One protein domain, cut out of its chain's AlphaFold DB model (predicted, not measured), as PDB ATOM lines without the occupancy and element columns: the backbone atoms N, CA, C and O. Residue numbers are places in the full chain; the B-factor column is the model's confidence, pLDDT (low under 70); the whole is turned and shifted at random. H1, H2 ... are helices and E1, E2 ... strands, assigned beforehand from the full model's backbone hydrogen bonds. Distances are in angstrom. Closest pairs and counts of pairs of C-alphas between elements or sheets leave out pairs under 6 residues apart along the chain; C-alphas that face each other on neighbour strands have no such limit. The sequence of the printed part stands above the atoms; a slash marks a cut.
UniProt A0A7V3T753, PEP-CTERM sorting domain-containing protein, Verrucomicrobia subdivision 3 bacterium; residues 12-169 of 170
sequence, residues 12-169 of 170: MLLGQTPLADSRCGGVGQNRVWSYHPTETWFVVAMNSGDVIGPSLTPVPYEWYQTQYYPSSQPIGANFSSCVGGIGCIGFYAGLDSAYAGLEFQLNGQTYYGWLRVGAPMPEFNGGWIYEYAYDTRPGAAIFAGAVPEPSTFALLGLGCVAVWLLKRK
ATOM      1  N   MET A  12      37.893  -7.949  48.551       64.50
ATOM      2  CA  MET A  12      37.619  -8.582  49.829       64.50
ATOM      3  C   MET A  12      38.540  -7.986  50.889       64.50
ATOM      4  O   MET A  12      39.760  -7.941  50.716       64.50
ATOM      5  N   LEU A  13      37.936  -7.550  51.990       63.28
ATOM      6  CA  LEU A  13      38.637  -7.067  53.170       63.28
ATOM      7  C   LEU A  13      38.443  -8.091  54.276       63.28
ATOM      8  O   LEU A  13      37.309  -8.367  54.666       63.28
ATOM      9  N   LEU A  14      39.536  -8.691  54.736       60.47
ATOM     10  CA  LEU A  14      39.493  -9.732  55.757       60.47
ATOM     11  C   LEU A  14      40.291  -9.307  56.980       60.47
ATOM     12  O   LEU A  14      41.443  -8.895  56.847       60.47
ATOM     13  N   GLY A  15      39.673  -9.483  58.148       57.22
ATOM     14  CA  GLY A  15      40.356  -9.638  59.425       57.22
ATOM     15  C   GLY A  15      40.499 -11.129  59.721       57.22
ATOM     16  O   GLY A  15      39.488 -11.832  59.760       57.22
ATOM     17  N   GLN A  16      41.719 -11.636  59.884       53.09
ATOM     18  CA  GLN A  16      41.946 -13.026  60.303       53.09
ATOM     19  C   GLN A  16      42.455 -13.085  61.751       53.09
ATOM     20  O   GLN A  16      42.975 -12.113  62.280       53.09
ATOM     21  N   THR A  17      42.258 -14.228  62.409       44.19
ATOM     22  CA  THR A  17      42.833 -14.590  63.717       44.19
ATOM     23  C   THR A  17      43.439 -15.990  63.567       44.19
ATOM     24  O   THR A  17      42.792 -16.818  62.919       44.19
ATOM     25  N   PRO A  18      44.636 -16.302  64.114       47.81
ATOM     26  CA  PRO A  18      45.226 -15.736  65.335       47.81
ATOM     27  C   PRO A  18      46.244 -14.603  65.121       47.81
ATOM     28  O   PRO A  18      46.618 -13.947  66.090       47.81
ATOM     29  N   LEU A  19      46.663 -14.343  63.881       50.44
ATOM     30  CA  LEU A  19      47.398 -13.133  63.514       50.44
ATOM     31  C   LEU A  19      46.357 -12.096  63.123       50.44
ATOM     32  O   LEU A  19      45.697 -12.274  62.103       50.44
ATOM     33  N   ALA A  20      46.151 -11.086  63.965       59.06
ATOM     34  CA  ALA A  20      45.266  -9.982  63.639       59.06
ATOM     35  C   ALA A  20      45.890  -9.266  62.431       59.06
ATOM     36  O   ALA A  20      46.841  -8.508  62.604       59.06
ATOM     37  N   ASP A  21      45.406  -9.585  61.230       61.25
ATOM     38  CA  ASP A  21      45.871  -9.081  59.934       61.25
ATOM     39  C   ASP A  21      44.701  -8.445  59.185       61.25
ATOM     40  O   ASP A  21      43.630  -9.051  59.107       61.25
ATOM     41  N   SER A  22      44.924  -7.272  58.585       70.06
ATOM     42  CA  SER A  22      43.940  -6.535  57.788       70.06
ATOM     43  C   SER A  22      44.388  -6.602  56.350       70.06
ATOM     44  O   SER A  22      45.363  -5.958  55.957       70.06
ATOM     45  N   ARG A  23      43.684  -7.407  55.562       73.19
ATOM     46  CA  ARG A  23      44.060  -7.736  54.186       73.19
ATOM     47  C   ARG A  23      43.144  -7.049  53.190       73.19
ATOM     48  O   ARG A  23      41.936  -7.005  53.396       73.19
ATOM     49  N   CYS A  24      43.720  -6.587  52.088       73.62
ATOM     50  CA  CYS A  24      43.033  -6.213  50.865       73.62
ATOM     51  C   CYS A  24      43.371  -7.231  49.781       73.62
ATOM     52  O   CYS A  24      44.525  -7.362  49.362       73.62
ATOM     53  N   GLY A  25      42.359  -7.966  49.335       69.38
ATOM     54  CA  GLY A  25      42.472  -8.851  48.189       69.38
ATOM     55  C   GLY A  25      41.510  -8.456  47.079       69.38
ATOM     56  O   GLY A  25      40.367  -8.099  47.344       69.38
ATOM     57  N   GLY A  26      41.952  -8.527  45.829       69.94
ATOM     58  CA  GLY A  26      41.069  -8.440  44.675       69.94
ATOM     59  C   GLY A  26      40.478  -9.808  44.334       69.94
ATOM     60  O   GLY A  26      41.175 -10.816  44.353       69.94
ATOM     61  N   VAL A  27      39.190  -9.863  43.998       70.88
ATOM     62  CA  VAL A  27      38.577 -11.080  43.446       70.88
ATOM     63  C   VAL A  27      38.894 -11.172  41.951       70.88
ATOM     64  O   VAL A  27      38.826 -10.179  41.225       70.88
ATOM     65  N   GLY A  28      39.215 -12.370  41.462       77.06
ATOM     66  CA  GLY A  28      39.526 -12.577  40.048       77.06
ATOM     67  C   GLY A  28      40.849 -11.920  39.661       77.06
ATOM     68  O   GLY A  28      41.880 -12.252  40.232       77.06
ATOM     69  N   GLN A  29      40.823 -11.023  38.672       81.19
ATOM     70  CA  GLN A  29      42.004 -10.328  38.126       81.19
ATOM     71  C   GLN A  29      42.237  -8.948  38.764       81.19
ATOM     72  O   GLN A  29      43.007  -8.150  38.240       81.19
ATOM     73  N   ASN A  30      41.548  -8.642  39.864       86.25
ATOM     74  CA  ASN A  30      41.702  -7.371  40.560       86.25
ATOM     75  C   ASN A  30      42.996  -7.390  41.387       86.25
ATOM     76  O   ASN A  30      43.319  -8.386  42.042       86.25
ATOM     77  N   ARG A  31      43.741  -6.289  41.341       90.19
ATOM     78  CA  ARG A  31      45.080  -6.149  41.913       90.19
ATOM     79  C   ARG A  31      45.164  -4.908  42.790       90.19
ATOM     80  O   ARG A  31      44.436  -3.936  42.598       90.19
ATOM     81  N   VAL A  32      46.067  -4.947  43.762       91.50
ATOM     82  CA  VAL A  32      46.319  -3.846  44.698       91.50
ATOM     83  C   VAL A  32      47.781  -3.441  44.596       91.50
ATOM     84  O   VAL A  32      48.664  -4.303  44.546       91.50
ATOM     85  N   TRP A  33      48.048  -2.138  44.563       93.38
ATOM     86  CA  TRP A  33      49.412  -1.625  44.515       93.38
ATOM     87  C   TRP A  33      50.140  -1.935  45.825       93.38
ATOM     88  O   TRP A  33      49.753  -1.468  46.900       93.38
ATOM     89  N   SER A  34      51.169  -2.773  45.733       91.44
ATOM     90  CA  SER A  34      51.776  -3.434  46.886       91.44
ATOM     91  C   SER A  34      53.299  -3.401  46.818       91.44
ATOM     92  O   SER A  34      53.891  -3.333  45.748       91.44
ATOM     93  N   TYR A  35      53.943  -3.450  47.976       89.19
ATOM     94  CA  TYR A  35      55.386  -3.592  48.138       89.19
ATOM     95  C   TYR A  35      55.718  -5.039  48.499       89.19
ATOM     96  O   TYR A  35      55.076  -5.610  49.388       89.19
ATOM     97  N   HIS A  36      56.729  -5.608  47.838       76.50
ATOM     98  CA  HIS A  36      57.129  -7.005  48.011       76.50
ATOM     99  C   HIS A  36      58.644  -7.137  48.258       76.50
ATOM    100  O   HIS A  36      59.424  -7.273  47.314       76.50
ATOM    101  N   PRO A  37      59.095  -7.101  49.523       65.00
ATOM    102  CA  PRO A  37      60.482  -7.404  49.872       65.00
ATOM    103  C   PRO A  37      60.709  -8.888  50.223       65.00
ATOM    104  O   PRO A  37      61.847  -9.344  50.166       65.00
ATOM    105  N   THR A  38      59.662  -9.622  50.636       63.28
ATOM    106  CA  THR A  38      59.679 -11.008  51.173       63.28
ATOM    107  C   THR A  38      58.284 -11.652  51.037       63.28
ATOM    108  O   THR A  38      57.401 -11.027  50.472       63.28
ATOM    109  N   GLU A  39      58.023 -12.827  51.630       62.16
ATOM    110  CA  GLU A  39      56.737 -13.571  51.616       62.16
ATOM    111  C   GLU A  39      55.479 -12.805  52.099       62.16
ATOM    112  O   GLU A  39      54.374 -13.348  52.073       62.16
ATOM    113  N   THR A  40      55.617 -11.559  52.567       65.31
ATOM    114  CA  THR A  40      54.493 -10.704  52.972       65.31
ATOM    115  C   THR A  40      54.368  -9.491  52.056       65.31
ATOM    116  O   THR A  40      55.304  -8.711  51.880       65.31
ATOM    117  N   TRP A  41      53.173  -9.316  51.491       79.88
ATOM    118  CA  TRP A  41      52.818  -8.157  50.678       79.88
ATOM    119  C   TRP A  41      52.154  -7.108  51.557       79.88
ATOM    120  O   TRP A  41      51.200  -7.422  52.277       79.88
ATOM    121  N   PHE A  42      52.630  -5.868  51.480       88.50
ATOM    122  CA  PHE A  42      51.975  -4.728  52.115       88.50
ATOM    123  C   PHE A  42      51.404  -3.794  51.061       88.50
ATOM    124  O   PHE A  42      52.087  -3.455  50.096       88.50
ATOM    125  N   VAL A  43      50.166  -3.354  51.267       91.75
ATOM    126  CA  VAL A  43      49.550  -2.305  50.455       91.75
ATOM    127  C   VAL A  43      50.364  -1.033  50.639       91.75
ATOM    128  O   VAL A  43      50.633  -0.627  51.770       91.75
ATOM    129  N   VAL A  44      50.764  -0.399  49.541       93.06
ATOM    130  CA  VAL A  44      51.527   0.850  49.604       93.06
ATOM    131  C   VAL A  44      50.606   1.973  50.081       93.06
ATOM    132  O   VAL A  44      49.495   2.139  49.571       93.06
ATOM    133  N   ALA A  45      51.059   2.744  51.068       94.06
ATOM    134  CA  ALA A  45      50.406   3.990  51.453       94.06
ATOM    135  C   ALA A  45      50.838   5.097  50.489       94.06
ATOM    136  O   ALA A  45      52.019   5.431  50.408       94.06
ATOM    137  N   MET A  46      49.880   5.638  49.744       94.12
ATOM    138  CA  MET A  46      50.078   6.716  48.778       94.12
ATOM    139  C   MET A  46      49.548   8.033  49.348       94.12
ATOM    140  O   MET A  46      48.583   8.060  50.122       94.12
ATOM    141  N   ASN A  47      50.178   9.133  48.955       95.38
ATOM    142  CA  ASN A  47      49.763  10.481  49.310       95.38
ATOM    143  C   ASN A  47      48.663  10.971  48.369       95.38
ATOM    144  O   ASN A  47      48.498  10.479  47.252       95.38
ATOM    145  N   SER A  48      47.914  11.986  48.802       94.44
ATOM    146  CA  SER A  48      47.012  12.688  47.886       94.44
ATOM    147  C   SER A  48      47.809  13.303  46.732       94.44
ATOM    148  O   SER A  48      48.863  13.895  46.955       94.44
ATOM    149  N   GLY A  49      47.296  13.171  45.510       92.81
ATOM    150  CA  GLY A  49      47.960  13.649  44.298       92.81
ATOM    151  C   GLY A  49      48.936  12.655  43.665       92.81
ATOM    152  O   GLY A  49      49.384  12.909  42.549       92.81
ATOM    153  N   ASP A  50      49.223  11.514  44.300       94.25
ATOM    154  CA  ASP A  50      50.020  10.464  43.660       94.25
ATOM    155  C   ASP A  50      49.271   9.879  42.454       94.25
ATOM    156  O   ASP A  50      48.054   9.674  42.486       94.25
ATOM    157  N   VAL A  51      50.000   9.612  41.370       94.19
ATOM    158  CA  VAL A  51      49.428   9.053  40.139       94.19
ATOM    159  C   VAL A  51      49.265   7.546  40.292       94.19
ATOM    160  O   VAL A  51      50.247   6.830  40.466       94.19
ATOM    161  N   ILE A  52      48.037   7.056  40.153       94.50
ATOM    162  CA  ILE A  52      47.711   5.631  40.142       94.50
ATOM    163  C   ILE A  52      47.330   5.232  38.726       94.50
ATOM    164  O   ILE A  52      46.351   5.728  38.169       94.50
ATOM    165  N   GLY A  53      48.114   4.341  38.128       92.94
ATOM    166  CA  GLY A  53      47.902   3.948  36.744       92.94
ATOM    167  C   GLY A  53      49.024   3.083  36.174       92.94
ATOM    168  O   GLY A  53      49.881   2.600  36.919       92.94
ATOM    169  N   PRO A  54      49.062   2.923  34.840       88.19
ATOM    170  CA  PRO A  54      50.020   2.048  34.163       88.19
ATOM    171  C   PRO A  54      51.463   2.563  34.234       88.19
ATOM    172  O   PRO A  54      52.395   1.818  33.953       88.19
ATOM    173  N   SER A  55      51.662   3.834  34.598       84.44
ATOM    174  CA  SER A  55      52.980   4.455  34.748       84.44
ATOM    175  C   SER A  55      53.665   4.142  36.078       84.44
ATOM    176  O   SER A  55      54.816   4.536  36.260       84.44
ATOM    177  N   LEU A  56      52.978   3.490  37.023       86.38
ATOM    178  CA  LEU A  56      53.594   3.063  38.275       86.38
ATOM    179  C   LEU A  56      54.715   2.058  37.974       86.38
ATOM    180  O   LEU A  56      54.488   1.009  37.371       86.38
ATOM    181  N   THR A  57      55.942   2.411  38.359       74.00
ATOM    182  CA  THR A  57      57.138   1.637  38.021       74.00
ATOM    183  C   THR A  57      57.245   0.398  38.904       74.00
ATOM    184  O   THR A  57      57.281   0.544  40.131       74.00
ATOM    185  N   PRO A  58      57.344  -0.808  38.322       69.06
ATOM    186  CA  PRO A  58      57.549  -2.011  39.100       69.06
ATOM    187  C   PRO A  58      58.983  -2.073  39.640       69.06
ATOM    188  O   PRO A  58      59.925  -1.709  38.939       69.06
ATOM    189  N   VAL A  59      59.130  -2.618  40.846       67.56
ATOM    190  CA  VAL A  59      60.346  -2.784  41.666       67.56
ATOM    191  C   VAL A  59      60.672  -1.588  42.578       67.56
ATOM    192  O   VAL A  59      61.002  -0.506  42.100       67.56
ATOM    193  N   PRO A  60      60.639  -1.771  43.912       79.81
ATOM    194  CA  PRO A  60      60.223  -2.972  44.658       79.81
ATOM    195  C   PRO A  60      58.690  -3.117  44.795       79.81
ATOM    196  O   PRO A  60      58.202  -3.926  45.585       79.81
ATOM    197  N   TYR A  61      57.929  -2.304  44.064       88.44
ATOM    198  CA  TYR A  61      56.470  -2.280  44.093       88.44
ATOM    199  C   TYR A  61      55.873  -3.044  42.912       88.44
ATOM    200  O   TYR A  61      56.499  -3.145  41.859       88.44
ATOM    201  N   GLU A  62      54.667  -3.574  43.064       89.94
ATOM    202  CA  GLU A  62      53.965  -4.293  42.009       89.94
ATOM    203  C   GLU A  62      52.443  -4.240  42.175       89.94
ATOM    204  O   GLU A  62      51.904  -4.041  43.267       89.94
ATOM    205  N   TRP A  63      51.734  -4.463  41.068       90.31
ATOM    206  CA  TRP A  63      50.305  -4.751  41.087       90.31
ATOM    207  C   TRP A  63      50.090  -6.198  41.529       90.31
ATOM    208  O   TRP A  63      50.180  -7.122  40.718       90.31
ATOM    209  N   TYR A  64      49.805  -6.394  42.815       88.56
ATOM    210  CA  TYR A  64      49.660  -7.723  43.399       88.56
ATOM    211  C   TYR A  64      48.238  -8.260  43.241       88.56
ATOM    212  O   TYR A  64      47.268  -7.627  43.662       88.56
ATOM    213  N   GLN A  65      48.121  -9.450  42.653       86.19
ATOM    214  CA  GLN A  65      46.868 -10.192  42.549       86.19
ATOM    215  C   GLN A  65      46.721 -11.145  43.734       86.19
ATOM    216  O   GLN A  65      47.674 -11.821  44.115       86.19
ATOM    217  N   THR A  66      45.509 -11.245  44.282       83.19
ATOM    218  CA  THR A  66      45.221 -12.188  45.371       83.19
ATOM    219  C   THR A  66      45.457 -13.625  44.936       83.19
ATOM    220  O   THR A  66      44.907 -14.084  43.935       83.19
ATOM    221  N   GLN A  67      46.263 -14.335  45.717       79.31
ATOM    222  CA  GLN A  67      46.553 -15.746  45.508       79.31
ATOM    223  C   GLN A  67      45.623 -16.609  46.359       79.31
ATOM    224  O   GLN A  67      45.136 -16.176  47.399       79.31
ATOM    225  N   TYR A  68      45.382 -17.846  45.931       74.25
ATOM    226  CA  TYR A  68      44.582 -18.815  46.681       74.25
ATOM    227  C   TYR A  68      45.419 -20.070  46.908       74.25
ATOM    228  O   TYR A  68      45.844 -20.715  45.948       74.25
ATOM    229  N   TYR A  69      45.659 -20.431  48.170       68.00
ATOM    230  CA  TYR A  69      46.279 -21.719  48.490       68.00
ATOM    231  C   TYR A  69      45.293 -22.881  48.268       68.00
ATOM    232  O   TYR A  69      44.080 -22.661  48.230       68.00
ATOM    233  N   PRO A  70      45.773 -24.140  48.206       66.25
ATOM    234  CA  PRO A  70      44.919 -25.334  48.165       66.25
ATOM    235  C   PRO A  70      43.884 -25.404  49.301       66.25
ATOM    236  O   PRO A  70      42.843 -26.036  49.159       66.25
ATOM    237  N   SER A  71      44.140 -24.715  50.418       67.50
ATOM    238  CA  SER A  71      43.213 -24.532  51.542       67.50
ATOM    239  C   SER A  71      42.053 -23.563  51.257       67.50
ATOM    240  O   SER A  71      41.233 -23.325  52.139       67.50
ATOM    241  N   SER A  72      41.973 -22.992  50.049       64.06
ATOM    242  CA  SER A  72      40.996 -21.973  49.626       64.06
ATOM    243  C   SER A  72      41.038 -20.661  50.420       64.06
ATOM    244  O   SER A  72      40.128 -19.843  50.296       64.06
ATOM    245  N   GLN A  73      42.089 -20.420  51.211       67.19
ATOM    246  CA  GLN A  73      42.266 -19.134  51.882       67.19
ATOM    247  C   GLN A  73      42.884 -18.105  50.921       67.19
ATOM    248  O   GLN A  73      43.933 -18.388  50.334       67.19
ATOM    249  N   PRO A  74      42.252 -16.928  50.743       70.88
ATOM    250  CA  PRO A  74      42.806 -15.861  49.923       70.88
ATOM    251  C   PRO A  74      43.990 -15.190  50.628       70.88
ATOM    252  O   PRO A  74      43.907 -14.816  51.799       70.88
ATOM    253  N   ILE A  75      45.071 -14.975  49.885       74.12
ATOM    254  CA  ILE A  75      46.235 -14.186  50.284       74.12
ATOM    255  C   ILE A  75      46.226 -12.907  49.466       74.12
ATOM    256  O   ILE A  75      46.593 -12.890  48.294       74.12
ATOM    257  N   GLY A  76      45.735 -11.844  50.098       78.50
ATOM    258  CA  GLY A  76      45.856 -10.474  49.614       78.50
ATOM    259  C   GLY A  76      47.052  -9.755  50.238       78.50
ATOM    260  O   GLY A  76      47.748 -10.303  51.098       78.50
ATOM    261  N   ALA A  77      47.246  -8.501  49.838       86.75
ATOM    262  CA  ALA A  77      48.210  -7.608  50.468       86.75
ATOM    263  C   ALA A  77      47.650  -7.068  51.790       86.75
ATOM    264  O   ALA A  77      46.455  -6.818  51.916       86.75
ATOM    265  N   ASN A  78      48.499  -6.886  52.794       85.81
ATOM    266  CA  ASN A  78      48.098  -6.400  54.112       85.81
ATOM    267  C   ASN A  78      48.172  -4.870  54.161       85.81
ATOM    268  O   ASN A  78      49.173  -4.290  53.748       85.81
ATOM    269  N   PHE A  79      47.165  -4.203  54.716       86.50
ATOM    270  CA  PHE A  79      47.313  -2.809  55.150       86.50
ATOM    271  C   PHE A  79      48.265  -2.734  56.349       86.50
ATOM    272  O   PHE A  79      49.194  -1.924  56.381       86.50
ATOM    273  N   SER A  80      48.059  -3.647  57.299       85.75
ATOM    274  CA  SER A  80      48.896  -3.847  58.476       85.75
ATOM    275  C   SER A  80      48.826  -5.302  58.941       85.75
ATOM    276  O   SER A  80      47.825  -5.993  58.721       85.75
ATOM    277  N   SER A  81      49.871  -5.756  59.627       82.62
ATOM    278  CA  SER A  81      49.941  -7.050  60.315       82.62
ATOM    279  C   SER A  81      50.401  -6.822  61.751       82.62
ATOM    280  O   SER A  81      51.312  -6.022  61.967       82.62
ATOM    281  N   CYS A  82      49.762  -7.464  62.730       79.12
ATOM    282  CA  CYS A  82      50.051  -7.231  64.145       79.12
ATOM    283  C   CYS A  82      50.322  -8.532  64.892       79.12
ATOM    284  O   CYS A  82      49.638  -9.539  64.697       79.12
ATOM    285  N   VAL A  83      51.266  -8.473  65.828       75.69
ATOM    286  CA  VAL A  83      51.510  -9.549  66.790       75.69
ATOM    287  C   VAL A  83      51.182  -9.028  68.184       75.69
ATOM    288  O   VAL A  83      51.709  -8.001  68.619       75.69
ATOM    289  N   GLY A  84      50.275  -9.725  68.877       67.69
ATOM    290  CA  GLY A  84      49.778  -9.321  70.192       67.69
ATOM    291  C   GLY A  84      50.916  -9.064  71.181       67.69
ATOM    292  O   GLY A  84      51.754  -9.934  71.408       67.69
ATOM    293  N   GLY A  85      50.948  -7.857  71.753       66.69
ATOM    294  CA  GLY A  85      51.962  -7.429  72.722       66.69
ATOM    295  C   GLY A  85      53.295  -6.950  72.132       66.69
ATOM    296  O   GLY A  85      54.154  -6.533  72.902       66.69
ATOM    297  N   ILE A  86      53.476  -6.987  70.805       73.94
ATOM    298  CA  ILE A  86      54.708  -6.543  70.121       73.94
ATOM    299  C   ILE A  86      54.457  -5.292  69.265       73.94
ATOM    300  O   ILE A  86      55.329  -4.432  69.170       73.94
ATOM    301  N   GLY A  87      53.263  -5.172  68.678       77.06
ATOM    302  CA  GLY A  87      52.862  -4.040  67.836       77.06
ATOM    303  C   GLY A  87      52.532  -4.453  66.402       77.06
ATOM    304  O   GLY A  87      52.502  -5.645  66.070       77.06
ATOM    305  N   CYS A  88      52.254  -3.458  65.561       84.50
ATOM    306  CA  CYS A  88      51.888  -3.641  64.160       84.50
ATOM    307  C   CYS A  88      52.978  -3.157  63.200       84.50
ATOM    308  O   CYS A  88      53.675  -2.178  63.458       84.50
ATOM    309  N   ILE A  89      53.075  -3.826  62.054       85.75
ATOM    310  CA  ILE A  89      53.908  -3.449  60.912       85.75
ATOM    311  C   ILE A  89      53.040  -3.233  59.665       85.75
ATOM    312  O   ILE A  89      51.907  -3.711  59.592       85.75
ATOM    313  N   GLY A  90      53.590  -2.539  58.670       87.44
ATOM    314  CA  GLY A  90      52.921  -2.210  57.408       87.44
ATOM    315  C   GLY A  90      52.774  -0.704  57.214       87.44
ATOM    316  O   GLY A  90      52.899   0.068  58.161       87.44
ATOM    317  N   PHE A  91      52.515  -0.276  55.977       90.94
ATOM    318  CA  PHE A  91      52.501   1.153  55.644       90.94
ATOM    319  C   PHE A  91      51.331   1.918  56.257       90.94
ATOM    320  O   PHE A  91      51.421   3.132  56.357       90.94
ATOM    321  N   TYR A  92      50.259   1.236  56.665       90.75
ATOM    322  CA  TYR A  92      49.086   1.881  57.259       90.75
ATOM    323  C   TYR A  92      49.097   1.869  58.790       90.75
ATOM    324  O   TYR A  92      48.268   2.546  59.390       90.75
ATOM    325  N   ALA A  93      50.015   1.136  59.431       89.69
ATOM    326  CA  ALA A  93      50.070   1.044  60.887       89.69
ATOM    327  C   ALA A  93      50.354   2.423  61.510       89.69
ATOM    328  O   ALA A  93      51.424   2.995  61.311       89.69
ATOM    329  N   GLY A  94      49.392   2.957  62.265       88.75
ATOM    330  CA  GLY A  94      49.481   4.275  62.895       88.75
ATOM    331  C   GLY A  94      49.159   5.457  61.973       88.75
ATOM    332  O   GLY A  94      49.349   6.597  62.389       88.75
ATOM    333  N   LEU A  95      48.672   5.231  60.746       91.81
ATOM    334  CA  LEU A  95      48.268   6.320  59.850       91.81
ATOM    335  C   LEU A  95      46.790   6.675  60.020       91.81
ATOM    336  O   LEU A  95      45.923   5.821  59.854       91.81
ATOM    337  N   ASP A  96      46.488   7.957  60.235       91.69
ATOM    338  CA  ASP A  96      45.106   8.461  60.254       91.69
ATOM    339  C   ASP A  96      44.410   8.318  58.897       91.69
ATOM    340  O   ASP A  96      43.206   8.086  58.830       91.69
ATOM    341  N   SER A  97      45.148   8.490  57.799       93.25
ATOM    342  CA  SER A  97      44.589   8.460  56.449       93.25
ATOM    343  C   SER A  97      45.691   8.373  55.393       93.25
ATOM    344  O   SER A  97      46.556   9.243  55.334       93.25
ATOM    345  N   ALA A  98      45.587   7.405  54.489       95.06
ATOM    346  CA  ALA A  98      46.389   7.282  53.273       95.06
ATOM    347  C   ALA A  98      45.567   6.653  52.134       95.06
ATOM    348  O   ALA A  98      44.454   6.170  52.353       95.06
ATOM    349  N   TYR A  99      46.101   6.680  50.913       95.44
ATOM    350  CA  TYR A  99      45.437   6.137  49.728       95.44
ATOM    351  C   TYR A  99      46.084   4.834  49.263       95.44
ATOM    352  O   TYR A  99      47.304   4.745  49.156       95.44
ATOM    353  N   ALA A 100      45.270   3.838  48.930       94.19
ATOM    354  CA  ALA A 100      45.699   2.587  48.317       94.19
ATOM    355  C   ALA A 100      45.335   2.576  46.835       94.19
ATOM    356  O   ALA A 100      44.189   2.857  46.483       94.19
ATOM    357  N   GLY A 101      46.289   2.209  45.980       94.25
ATOM    358  CA  GLY A 101      46.059   2.037  44.548       94.25
ATOM    359  C   GLY A 101      45.338   0.728  44.232       94.25
ATOM    360  O   GLY A 101      45.740  -0.338  44.701       94.25
ATOM    361  N   LEU A 102      44.301   0.810  43.400       93.06
ATOM    362  CA  LEU A 102      43.512  -0.325  42.928       93.06
ATOM    363  C   LEU A 102      43.605  -0.444  41.408       93.06
ATOM    364  O   LEU A 102      43.512   0.552  40.690       93.06
ATOM    365  N   GLU A 103      43.701  -1.678  40.929       92.88
ATOM    366  CA  GLU A 103      43.529  -2.019  39.525       92.88
ATOM    367  C   GLU A 103      42.488  -3.134  39.414       92.88
ATOM    368  O   GLU A 103      42.531  -4.123  40.145       92.88
ATOM    369  N   PHE A 104      41.514  -2.982  38.526       89.12
ATOM    370  CA  PHE A 104      40.448  -3.965  38.376       89.12
ATOM    371  C   PHE A 104      39.983  -4.077  36.930       89.12
ATOM    372  O   PHE A 104      40.125  -3.153  36.124       89.12
ATOM    373  N   GLN A 105      39.392  -5.231  36.622       87.69
ATOM    374  CA  GLN A 105      38.866  -5.525  35.296       87.69
ATOM    375  C   GLN A 105      37.354  -5.304  35.260       87.69
ATOM    376  O   GLN A 105      36.605  -5.925  36.015       87.69
ATOM    377  N   LEU A 106      36.890  -4.486  34.319       83.94
ATOM    378  CA  LEU A 106      35.473  -4.309  34.010       83.94
ATOM    379  C   LEU A 106      35.270  -4.505  32.506       83.94
ATOM    380  O   LEU A 106      35.922  -3.862  31.689       83.94
ATOM    381  N   ASN A 107      34.389  -5.433  32.126       86.12
ATOM    382  CA  ASN A 107      34.123  -5.795  30.725       86.12
ATOM    383  C   ASN A 107      35.396  -6.116  29.909       86.12
ATOM    384  O   ASN A 107      35.506  -5.752  28.742       86.12
ATOM    385  N   GLY A 108      36.374  -6.782  30.534       85.25
ATOM    386  CA  GLY A 108      37.637  -7.158  29.891       85.25
ATOM    387  C   GLY A 108      38.637  -6.012  29.712       85.25
ATOM    388  O   GLY A 108      39.685  -6.223  29.108       85.25
ATOM    389  N   GLN A 109      38.343  -4.822  30.237       90.19
ATOM    390  CA  GLN A 109      39.256  -3.685  30.213       90.19
ATOM    391  C   GLN A 109      39.733  -3.321  31.615       90.19
ATOM    392  O   GLN A 109      39.023  -3.547  32.595       90.19
ATOM    393  N   THR A 110      40.937  -2.761  31.682       91.75
ATOM    394  CA  THR A 110      41.599  -2.368  32.928       91.75
ATOM    395  C   THR A 110      41.222  -0.960  33.328       91.75
ATOM    396  O   THR A 110      41.213  -0.056  32.495       91.75
ATOM    397  N   TYR A 111      40.936  -0.779  34.608       92.44
ATOM    398  CA  TYR A 111      40.594   0.499  35.212       92.44
ATOM    399  C   TYR A 111      41.403   0.692  36.487       92.44
ATOM    400  O   TYR A 111      41.762  -0.275  37.164       92.44
ATOM    401  N   TYR A 112      41.654   1.957  36.808       93.62
ATOM    402  CA  TYR A 112      42.444   2.358  37.962       93.62
ATOM    403  C   TYR A 112      41.603   3.180  38.927       93.62
ATOM    404  O   TYR A 112      40.774   4.005  38.528       93.62
ATOM    405  N   GLY A 113      41.826   2.943  40.213       93.00
ATOM    406  CA  GLY A 113      41.131   3.624  41.291       93.00
ATOM    407  C   GLY A 113      41.981   3.754  42.539       93.00
ATOM    408  O   GLY A 113      43.114   3.274  42.605       93.00
ATOM    409  N   TRP A 114      41.405   4.400  43.539       94.19
ATOM    410  CA  TRP A 114      41.996   4.549  44.853       94.19
ATOM    411  C   TRP A 114      40.974   4.280  45.953       94.19
ATOM    412  O   TRP A 114      39.773   4.492  45.780       94.19
ATOM    413  N   LEU A 115      41.476   3.837  47.100       92.81
ATOM    414  CA  LEU A 115      40.735   3.650  48.345       92.81
ATOM    415  C   LEU A 115      41.412   4.482  49.435       92.81
ATOM    416  O   LEU A 115      42.619   4.359  49.620       92.81
ATOM    417  N   ARG A 116      40.669   5.306  50.169       92.75
ATOM    418  CA  ARG A 116      41.194   6.054  51.314       92.75
ATOM    419  C   ARG A 116      40.974   5.259  52.592       92.75
ATOM    420  O   ARG A 116      39.832   4.973  52.953       92.75
ATOM    421  N   VAL A 117      42.062   4.928  53.278       91.19
ATOM    422  CA  VAL A 117      42.079   4.045  54.451       91.19
ATOM    423  C   VAL A 117      42.865   4.691  55.584       91.19
ATOM    424  O   VAL A 117      43.892   5.317  55.341       91.19
ATOM    425  N   GLY A 118      42.407   4.519  56.821       89.94
ATOM    426  CA  GLY A 118      43.137   4.904  58.031       89.94
ATOM    427  C   GLY A 118      43.195   3.760  59.028       89.94
ATOM    428  O   GLY A 118      42.199   3.073  59.217       89.94
ATOM    429  N   ALA A 119      44.338   3.570  59.673       88.94
ATOM    430  CA  ALA A 119      44.555   2.631  60.769       88.94
ATOM    431  C   ALA A 119      45.431   3.300  61.852       88.94
ATOM    432  O   ALA A 119      46.583   2.917  62.054       88.94
ATOM    433  N   PRO A 120      44.920   4.322  62.563       86.06
ATOM    434  CA  PRO A 120      45.720   5.156  63.459       86.06
ATOM    435  C   PRO A 120      46.050   4.498  64.792       86.06
ATOM    436  O   PRO A 120      46.751   5.094  65.601       86.06
ATOM    437  N   MET A 121      45.526   3.302  65.062       81.62
ATOM    438  CA  MET A 121      45.835   2.550  66.272       81.62
ATOM    439  C   MET A 121      47.006   1.604  65.964       81.62
ATOM    440  O   MET A 121      46.767   0.511  65.458       81.62
ATOM    441  N   PRO A 122      48.270   1.972  66.256       73.69
ATOM    442  CA  PRO A 122      49.446   1.182  65.869       73.69
ATOM    443  C   PRO A 122      49.582  -0.147  66.630       73.69
ATOM    444  O   PRO A 122      50.452  -0.954  66.320       73.69
ATOM    445  N   GLU A 123      48.751  -0.364  67.648       72.19
ATOM    446  CA  GLU A 123      48.718  -1.569  68.485       72.19
ATOM    447  C   GLU A 123      47.582  -2.523  68.088       72.19
ATOM    448  O   GLU A 123      47.516  -3.651  68.581       72.19
ATOM    449  N   PHE A 124      46.676  -2.081  67.209       70.12
ATOM    450  CA  PHE A 124      45.490  -2.826  66.816       70.12
ATOM    451  C   PHE A 124      45.482  -3.082  65.317       70.12
ATOM    452  O   PHE A 124      45.739  -2.192  64.508       70.12
ATOM    453  N   ASN A 125      45.119  -4.305  64.936       70.44
ATOM    454  CA  ASN A 125      44.912  -4.597  63.536       70.44
ATOM    455  C   ASN A 125      43.489  -4.232  63.118       70.44
ATOM    456  O   ASN A 125      42.535  -4.953  63.406       70.44
ATOM    457  N   GLY A 126      43.359  -3.100  62.442       69.94
ATOM    458  CA  GLY A 126      42.092  -2.642  61.909       69.94
ATOM    459  C   GLY A 126      42.136  -1.167  61.563       69.94
ATOM    460  O   GLY A 126      43.063  -0.442  61.916       69.94
ATOM    461  N   GLY A 127      41.109  -0.727  60.855       80.69
ATOM    462  CA  GLY A 127      41.033   0.631  60.363       80.69
ATOM    463  C   GLY A 127      39.674   0.947  59.771       80.69
ATOM    464  O   GLY A 127      38.746   0.136  59.822       80.69
ATOM    465  N   TRP A 128      39.576   2.128  59.182       83.75
ATOM    466  CA  TRP A 128      38.388   2.590  58.484       83.75
ATOM    467  C   TRP A 128      38.700   2.839  57.025       83.75
ATOM    468  O   TRP A 128      39.785   3.293  56.664       83.75
ATOM    469  N   ILE A 129      37.699   2.576  56.199       86.81
ATOM    470  CA  ILE A 129      37.657   3.043  54.824       86.81
ATOM    471  C   ILE A 129      36.796   4.289  54.821       86.81
ATOM    472  O   ILE A 129      35.643   4.249  55.249       86.81
ATOM    473  N   TYR A 130      37.367   5.384  54.345       88.25
ATOM    474  CA  TYR A 130      36.683   6.665  54.294       88.25
ATOM    475  C   TYR A 130      35.929   6.837  52.979       88.25
ATOM    476  O   TYR A 130      34.763   7.214  52.973       88.25
ATOM    477  N   GLU A 131      36.595   6.559  51.861       88.31
ATOM    478  CA  GLU A 131      36.080   6.837  50.520       88.31
ATOM    479  C   GLU A 131      36.867   6.057  49.465       88.31
ATOM    480  O   GLU A 131      37.933   5.501  49.736       88.31
ATOM    481  N   TYR A 132      36.330   6.012  48.251       90.12
ATOM    482  CA  TYR A 132      36.990   5.446  47.085       90.12
ATOM    483  C   TYR A 132      36.554   6.198  45.829       90.12
ATOM    484  O   TYR A 132      35.436   6.713  45.763       90.12
ATOM    485  N   ALA A 133      37.409   6.214  44.813       89.56
ATOM    486  CA  ALA A 133      37.039   6.657  43.474       89.56
ATOM    487  C   ALA A 133      37.838   5.897  42.414       89.56
ATOM    488  O   ALA A 133      38.880   5.308  42.698       89.56
ATOM    489  N   TYR A 134      37.349   5.904  41.177       90.25
ATOM    490  CA  TYR A 134      38.032   5.313  40.029       90.25
ATOM    491  C   TYR A 134      37.728   6.111  38.761       90.25
ATOM    492  O   TYR A 134      36.680   6.754  38.675       90.25
ATOM    493  N   ASP A 135      38.631   6.085  37.779       88.12
ATOM    494  CA  ASP A 135      38.378   6.722  36.483       88.12
ATOM    495  C   ASP A 135      37.482   5.813  35.635       88.12
ATOM    496  O   ASP A 135      37.726   4.615  35.525       88.12
ATOM    497  N   THR A 136      36.437   6.363  35.022       87.12
ATOM    498  CA  THR A 136      35.510   5.601  34.173       87.12
ATOM    499  C   THR A 136      36.053   5.339  32.770       87.12
ATOM    500  O   THR A 136      35.367   4.721  31.957       87.12
ATOM    501  N   ARG A 137      37.246   5.843  32.439       89.38
ATOM    502  CA  ARG A 137      37.920   5.597  31.165       89.38
ATOM    503  C   ARG A 137      38.893   4.423  31.316       89.38
ATOM    504  O   ARG A 137      39.763   4.456  32.186       89.38
ATOM    505  N   PRO A 138      38.806   3.416  30.439       91.81
ATOM    506  CA  PRO A 138      39.740   2.298  30.428       91.81
ATOM    507  C   PRO A 138      41.196   2.759  30.313       91.81
ATOM    508  O   PRO A 138      41.521   3.597  29.470       91.81
ATOM    509  N   GLY A 139      42.074   2.195  31.137       91.56
ATOM    510  CA  GLY A 139      43.515   2.451  31.136       91.56
ATOM    511  C   GLY A 139      43.931   3.850  31.600       91.56
ATOM    512  O   GLY A 139      45.127   4.138  31.633       91.56
ATOM    513  N   ALA A 140      42.982   4.723  31.952       92.19
ATOM    514  CA  ALA A 140      43.284   6.075  32.397       92.19
ATOM    515  C   ALA A 140      43.829   6.069  33.828       92.19
ATOM    516  O   ALA A 140      43.271   5.426  34.717       92.19
ATOM    517  N   ALA A 141      44.920   6.803  34.039       93.25
ATOM    518  CA  ALA A 141      45.451   7.039  35.371       93.25
ATOM    519  C   ALA A 141      44.557   8.017  36.149       93.25
ATOM    520  O   ALA A 141      43.961   8.926  35.566       93.25
ATOM    521  N   ILE A 142      44.526   7.863  37.469       92.62
ATOM    522  CA  ILE A 142      43.794   8.723  38.399       92.62
ATOM    523  C   ILE A 142      44.743   9.247  39.477       92.62
ATOM    524  O   ILE A 142      45.649   8.541  39.916       92.62
ATOM    525  N   PHE A 143      44.537  10.486  39.918       94.31
ATOM    526  CA  PHE A 143      45.253  11.029  41.070       94.31
ATOM    527  C   PHE A 143      44.589  10.569  42.371       94.31
ATOM    528  O   PHE A 143      43.367  10.643  42.514       94.31
ATOM    529  N   ALA A 144      45.381  10.125  43.342       93.12
ATOM    530  CA  ALA A 144      44.895   9.739  44.659       93.12
ATOM    531  C   ALA A 144      44.151  10.897  45.353       93.12
ATOM    532  O   ALA A 144      44.671  12.011  45.478       93.12
ATOM    533  N   GLY A 145      42.923  10.639  45.802       88.19
ATOM    534  CA  GLY A 145      42.045  11.646  46.411       88.19
ATOM    535  C   GLY A 145      41.320  12.553  45.413       88.19
ATOM    536  O   GLY A 145      40.484  13.353  45.823       88.19
ATOM    537  N   ALA A 146      41.581  12.429  44.108       86.38
ATOM    538  CA  ALA A 146      40.759  13.093  43.107       86.38
ATOM    539  C   ALA A 146      39.461  12.307  42.914       86.38
ATOM    540  O   ALA A 146      39.484  11.134  42.540       86.38
ATOM    541  N   VAL A 147      38.327  12.967  43.130       75.19
ATOM    542  CA  VAL A 147      37.030  12.484  42.658       75.19
ATOM    543  C   VAL A 147      36.890  12.979  41.219       75.19
ATOM    544  O   VAL A 147      36.894  14.196  41.022       75.19
ATOM    545  N   PRO A 148      36.810  12.101  40.200       62.03
ATOM    546  CA  PRO A 148      36.563  12.537  38.833       62.03
ATOM    547  C   PRO A 148      35.208  13.240  38.811       62.03
ATOM    548  O   PRO A 148      34.172  12.587  38.914       62.03
ATOM    549  N   GLU A 149      35.206  14.572  38.778       62.41
ATOM    550  CA  GLU A 149      33.966  15.333  38.854       62.41
ATOM    551  C   GLU A 149      33.080  14.972  37.656       62.41
ATOM    552  O   GLU A 149      33.447  15.252  36.506       62.41
ATOM    553  N   PRO A 150      31.889  14.388  37.878       54.25
ATOM    554  CA  PRO A 150      30.903  14.290  36.831       54.25
ATOM    555  C   PRO A 150      30.362  15.705  36.646       54.25
ATOM    556  O   PRO A 150      29.542  16.188  37.420       54.25
ATOM    557  N   SER A 151      30.854  16.398  35.622       55.88
ATOM    558  CA  SER A 151      30.169  17.551  35.032       55.88
ATOM    559  C   SER A 151      29.873  18.757  35.949       55.88
ATOM    560  O   SER A 151      29.126  19.638  35.528       55.88
ATOM    561  N   THR A 152      30.487  18.907  37.131       62.19
ATOM    562  CA  THR A 152      30.267  20.079  38.008       62.19
ATOM    563  C   THR A 152      30.733  21.379  37.347       62.19
ATOM    564  O   THR A 152      29.975  22.346  37.296       62.19
ATOM    565  N   PHE A 153      31.909  21.378  36.709       62.84
ATOM    566  CA  PHE A 153      32.353  22.498  35.865       62.84
ATOM    567  C   PHE A 153      31.450  22.738  34.649       62.84
ATOM    568  O   PHE A 153      31.237  23.887  34.263       62.84
ATOM    569  N   ALA A 154      30.881  21.685  34.055       65.56
ATOM    570  CA  ALA A 154      29.960  21.825  32.928       65.56
ATOM    571  C   ALA A 154      28.623  22.444  33.368       65.56
ATOM    572  O   ALA A 154      28.098  23.320  32.685       65.56
ATOM    573  N   LEU A 155      28.100  22.050  34.532       69.94
ATOM    574  CA  LEU A 155      26.894  22.616  35.137       69.94
ATOM    575  C   LEU A 155      27.110  24.060  35.597       69.94
ATOM    576  O   LEU A 155      26.257  24.906  35.336       69.94
ATOM    577  N   LEU A 156      28.253  24.372  36.211       75.62
ATOM    578  CA  LEU A 156      28.616  25.748  36.563       75.62
ATOM    579  C   LEU A 156      28.788  26.614  35.310       75.62
ATOM    580  O   LEU A 156      28.268  27.727  35.256       75.62
ATOM    581  N   GLY A 157      29.443  26.091  34.272       76.06
ATOM    582  CA  GLY A 157      29.589  26.768  32.985       76.06
ATOM    583  C   GLY A 157      28.241  27.057  32.319       76.06
ATOM    584  O   GLY A 157      27.965  28.201  31.957       76.06
ATOM    585  N   LEU A 158      27.365  26.055  32.218       79.56
ATOM    586  CA  LEU A 158      26.012  26.215  31.674       79.56
ATOM    587  C   LEU A 158      25.154  27.161  32.527       79.56
ATOM    588  O   LEU A 158      24.428  27.983  31.972       79.56
ATOM    589  N   GLY A 159      25.270  27.098  33.855       83.69
ATOM    590  CA  GLY A 159      24.589  28.004  34.780       83.69
ATOM    591  C   GLY A 159      25.001  29.463  34.572       83.69
ATOM    592  O   GLY A 159      24.143  30.336  34.436       83.69
ATOM    593  N   CYS A 160      26.303  29.733  34.452       82.31
ATOM    594  CA  CYS A 160      26.827  31.069  34.157       82.31
ATOM    595  C   CYS A 160      26.345  31.595  32.795       82.31
ATOM    596  O   CYS A 160      25.934  32.753  32.691       82.31
ATOM    597  N   VAL A 161      26.336  30.746  31.762       84.38
ATOM    598  CA  VAL A 161      25.829  31.104  30.426       84.38
ATOM    599  C   VAL A 161      24.326  31.391  30.462       84.38
ATOM    600  O   VAL A 161      23.882  32.389  29.894       84.38
ATOM    601  N   ALA A 162      23.536  30.580  31.169       83.19
ATOM    602  CA  ALA A 162      22.096  30.786  31.314       83.19
ATOM    603  C   ALA A 162      21.771  32.106  32.036       83.19
ATOM    604  O   ALA A 162      20.945  32.880  31.551       83.19
ATOM    605  N   VAL A 163      22.459  32.416  33.143       88.19
ATOM    606  CA  VAL A 163      22.292  33.689  33.873       88.19
ATOM    607  C   VAL A 163      22.664  34.884  32.995       88.19
ATOM    608  O   VAL A 163      21.959  35.895  32.984       88.19
ATOM    609  N   TRP A 164      23.744  34.778  32.222       86.56
ATOM    610  CA  TRP A 164      24.169  35.842  31.317       86.56
ATOM    611  C   TRP A 164      23.179  36.073  30.164       86.56
ATOM    612  O   TRP A 164      22.869  37.219  29.837       86.56
ATOM    613  N   LEU A 165      22.620  35.004  29.587       87.50
ATOM    614  CA  LEU A 165      21.586  35.096  28.551       87.50
ATOM    615  C   LEU A 165      20.271  35.678  29.086       87.50
ATOM    616  O   LEU A 165      19.623  36.445  28.376       87.50
ATOM    617  N   LEU A 166      19.891  35.361  30.327       82.31
ATOM    618  CA  LEU A 166      18.708  35.934  30.978       82.31
ATOM    619  C   LEU A 166      18.891  37.429  31.275       82.31
ATOM    620  O   LEU A 166      17.979  38.210  31.017       82.31
ATOM    621  N   LYS A 167      20.086  37.849  31.716       79.81
ATOM    622  CA  LYS A 167      20.418  39.269  31.923       79.81
ATOM    623  C   LYS A 167      20.463  40.093  30.636       79.81
ATOM    624  O   LYS A 167      20.257  41.293  30.697       79.81
ATOM    625  N   ARG A 168      20.734  39.477  29.482       73.44
ATOM    626  CA  ARG A 168      20.716  40.157  28.173       73.44
ATOM    627  C   ARG A 168      19.313  40.372  27.600       73.44
ATOM    628  O   ARG A 168      19.184  41.067  26.598       73.44
ATOM    629  N   LYS A 169      18.292  39.727  28.172       58.91
ATOM    630  CA  LYS A 169      16.893  39.833  27.731       58.91
ATOM    631  C   LYS A 169      16.047  40.793  28.580       58.91
ATOM    632  O   LYS A 169      14.886  40.995  28.235       58.91
TER     633      LYS A 169
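What this domain is: This is residues 12 to 169 of the 170 residues of the protein "PEP-CTERM sorting domain-containing protein" of Verrucomicrobia subdivision 3 bacterium (UniProt A0A7V3T753). Two antiparallel sheets, the strongly twisted E4 E3 E7 E8 E9 and the smaller E1 E2 E5 E6, stand only partly face to face as a sandwich, their best planes 45 degrees apart. From this body one helical arm sticks out and makes the length: residues 150 to 169, of which 152 to 167 belong to H1. The printed part has 158 residues, with nine named strands, E1 to E9, followed by one named helix, H1; the class is mixed, and under half of the residues are in named elements. The whole is loose, with a radius of gyration of the C-alphas of 19.4 A and spans of 73 by 35 by 27 A.

Where its parts are: Begin in the larger sheet with E7, residues 95 to 106: find C-alpha 95 at (48.268, 6.320, 59.850), from which it runs 30.7 A. E8, residues 109 to 119, runs 31.6 A, and E9, residues 128 to 134, 18.7 A. E3 is residues 31 to 35, 12.3 A, and E4 is 61 to 65, 12.5 A. In the other sheet look for E1, residues 12 to 16, 12.2 A; E2, 20 to 26, 19.5 A; E5, 77 to 83, 16.8 A; and E6, 87 to 89, 7.0 A. H1, residues 152 to 167, runs 22.4 A to C-alpha 167 at (20.418, 39.269, 31.923).

How they stand to each other: E7, E8 and E9 form a meander, each strand the antiparallel neighbour of the one before; look for N 100 and O 115 at 2.8 A, and N 116 and O 131 at 2.8 A. On E7's other side is E3, with N 33 and O 101 at 2.9 A, and beside E3 the edge strand E4, with N 34 and O 62 at 2.9 A. In the second sheet, N 14 and O 23 of the hairpin E1 and E2 are 3.2 A apart, N 79 of E5 and O 22 of E2 2.8 A, and N 89 and O 81 of the hairpin E5 and E6 2.8 A. Between the sheets, the closest C-alphas of E2 and E4 are Gly 26 and Gln 65, 6.4 A. H1 is on neither sheet, and every O i to N i+4 pair in it is within hydrogen-bond range.

The domain as a whole: The C-alphas of Gly 85 and Lys 169 are the two farthest apart, 74.1 A. The printed part has no cut. The links E3 to E4, E4 to E5 and E9 to H1 are long. Mean pLDDT of the printed part is 80.9; 35 residues are under 70, among them 12 to 21 and 148 to 155.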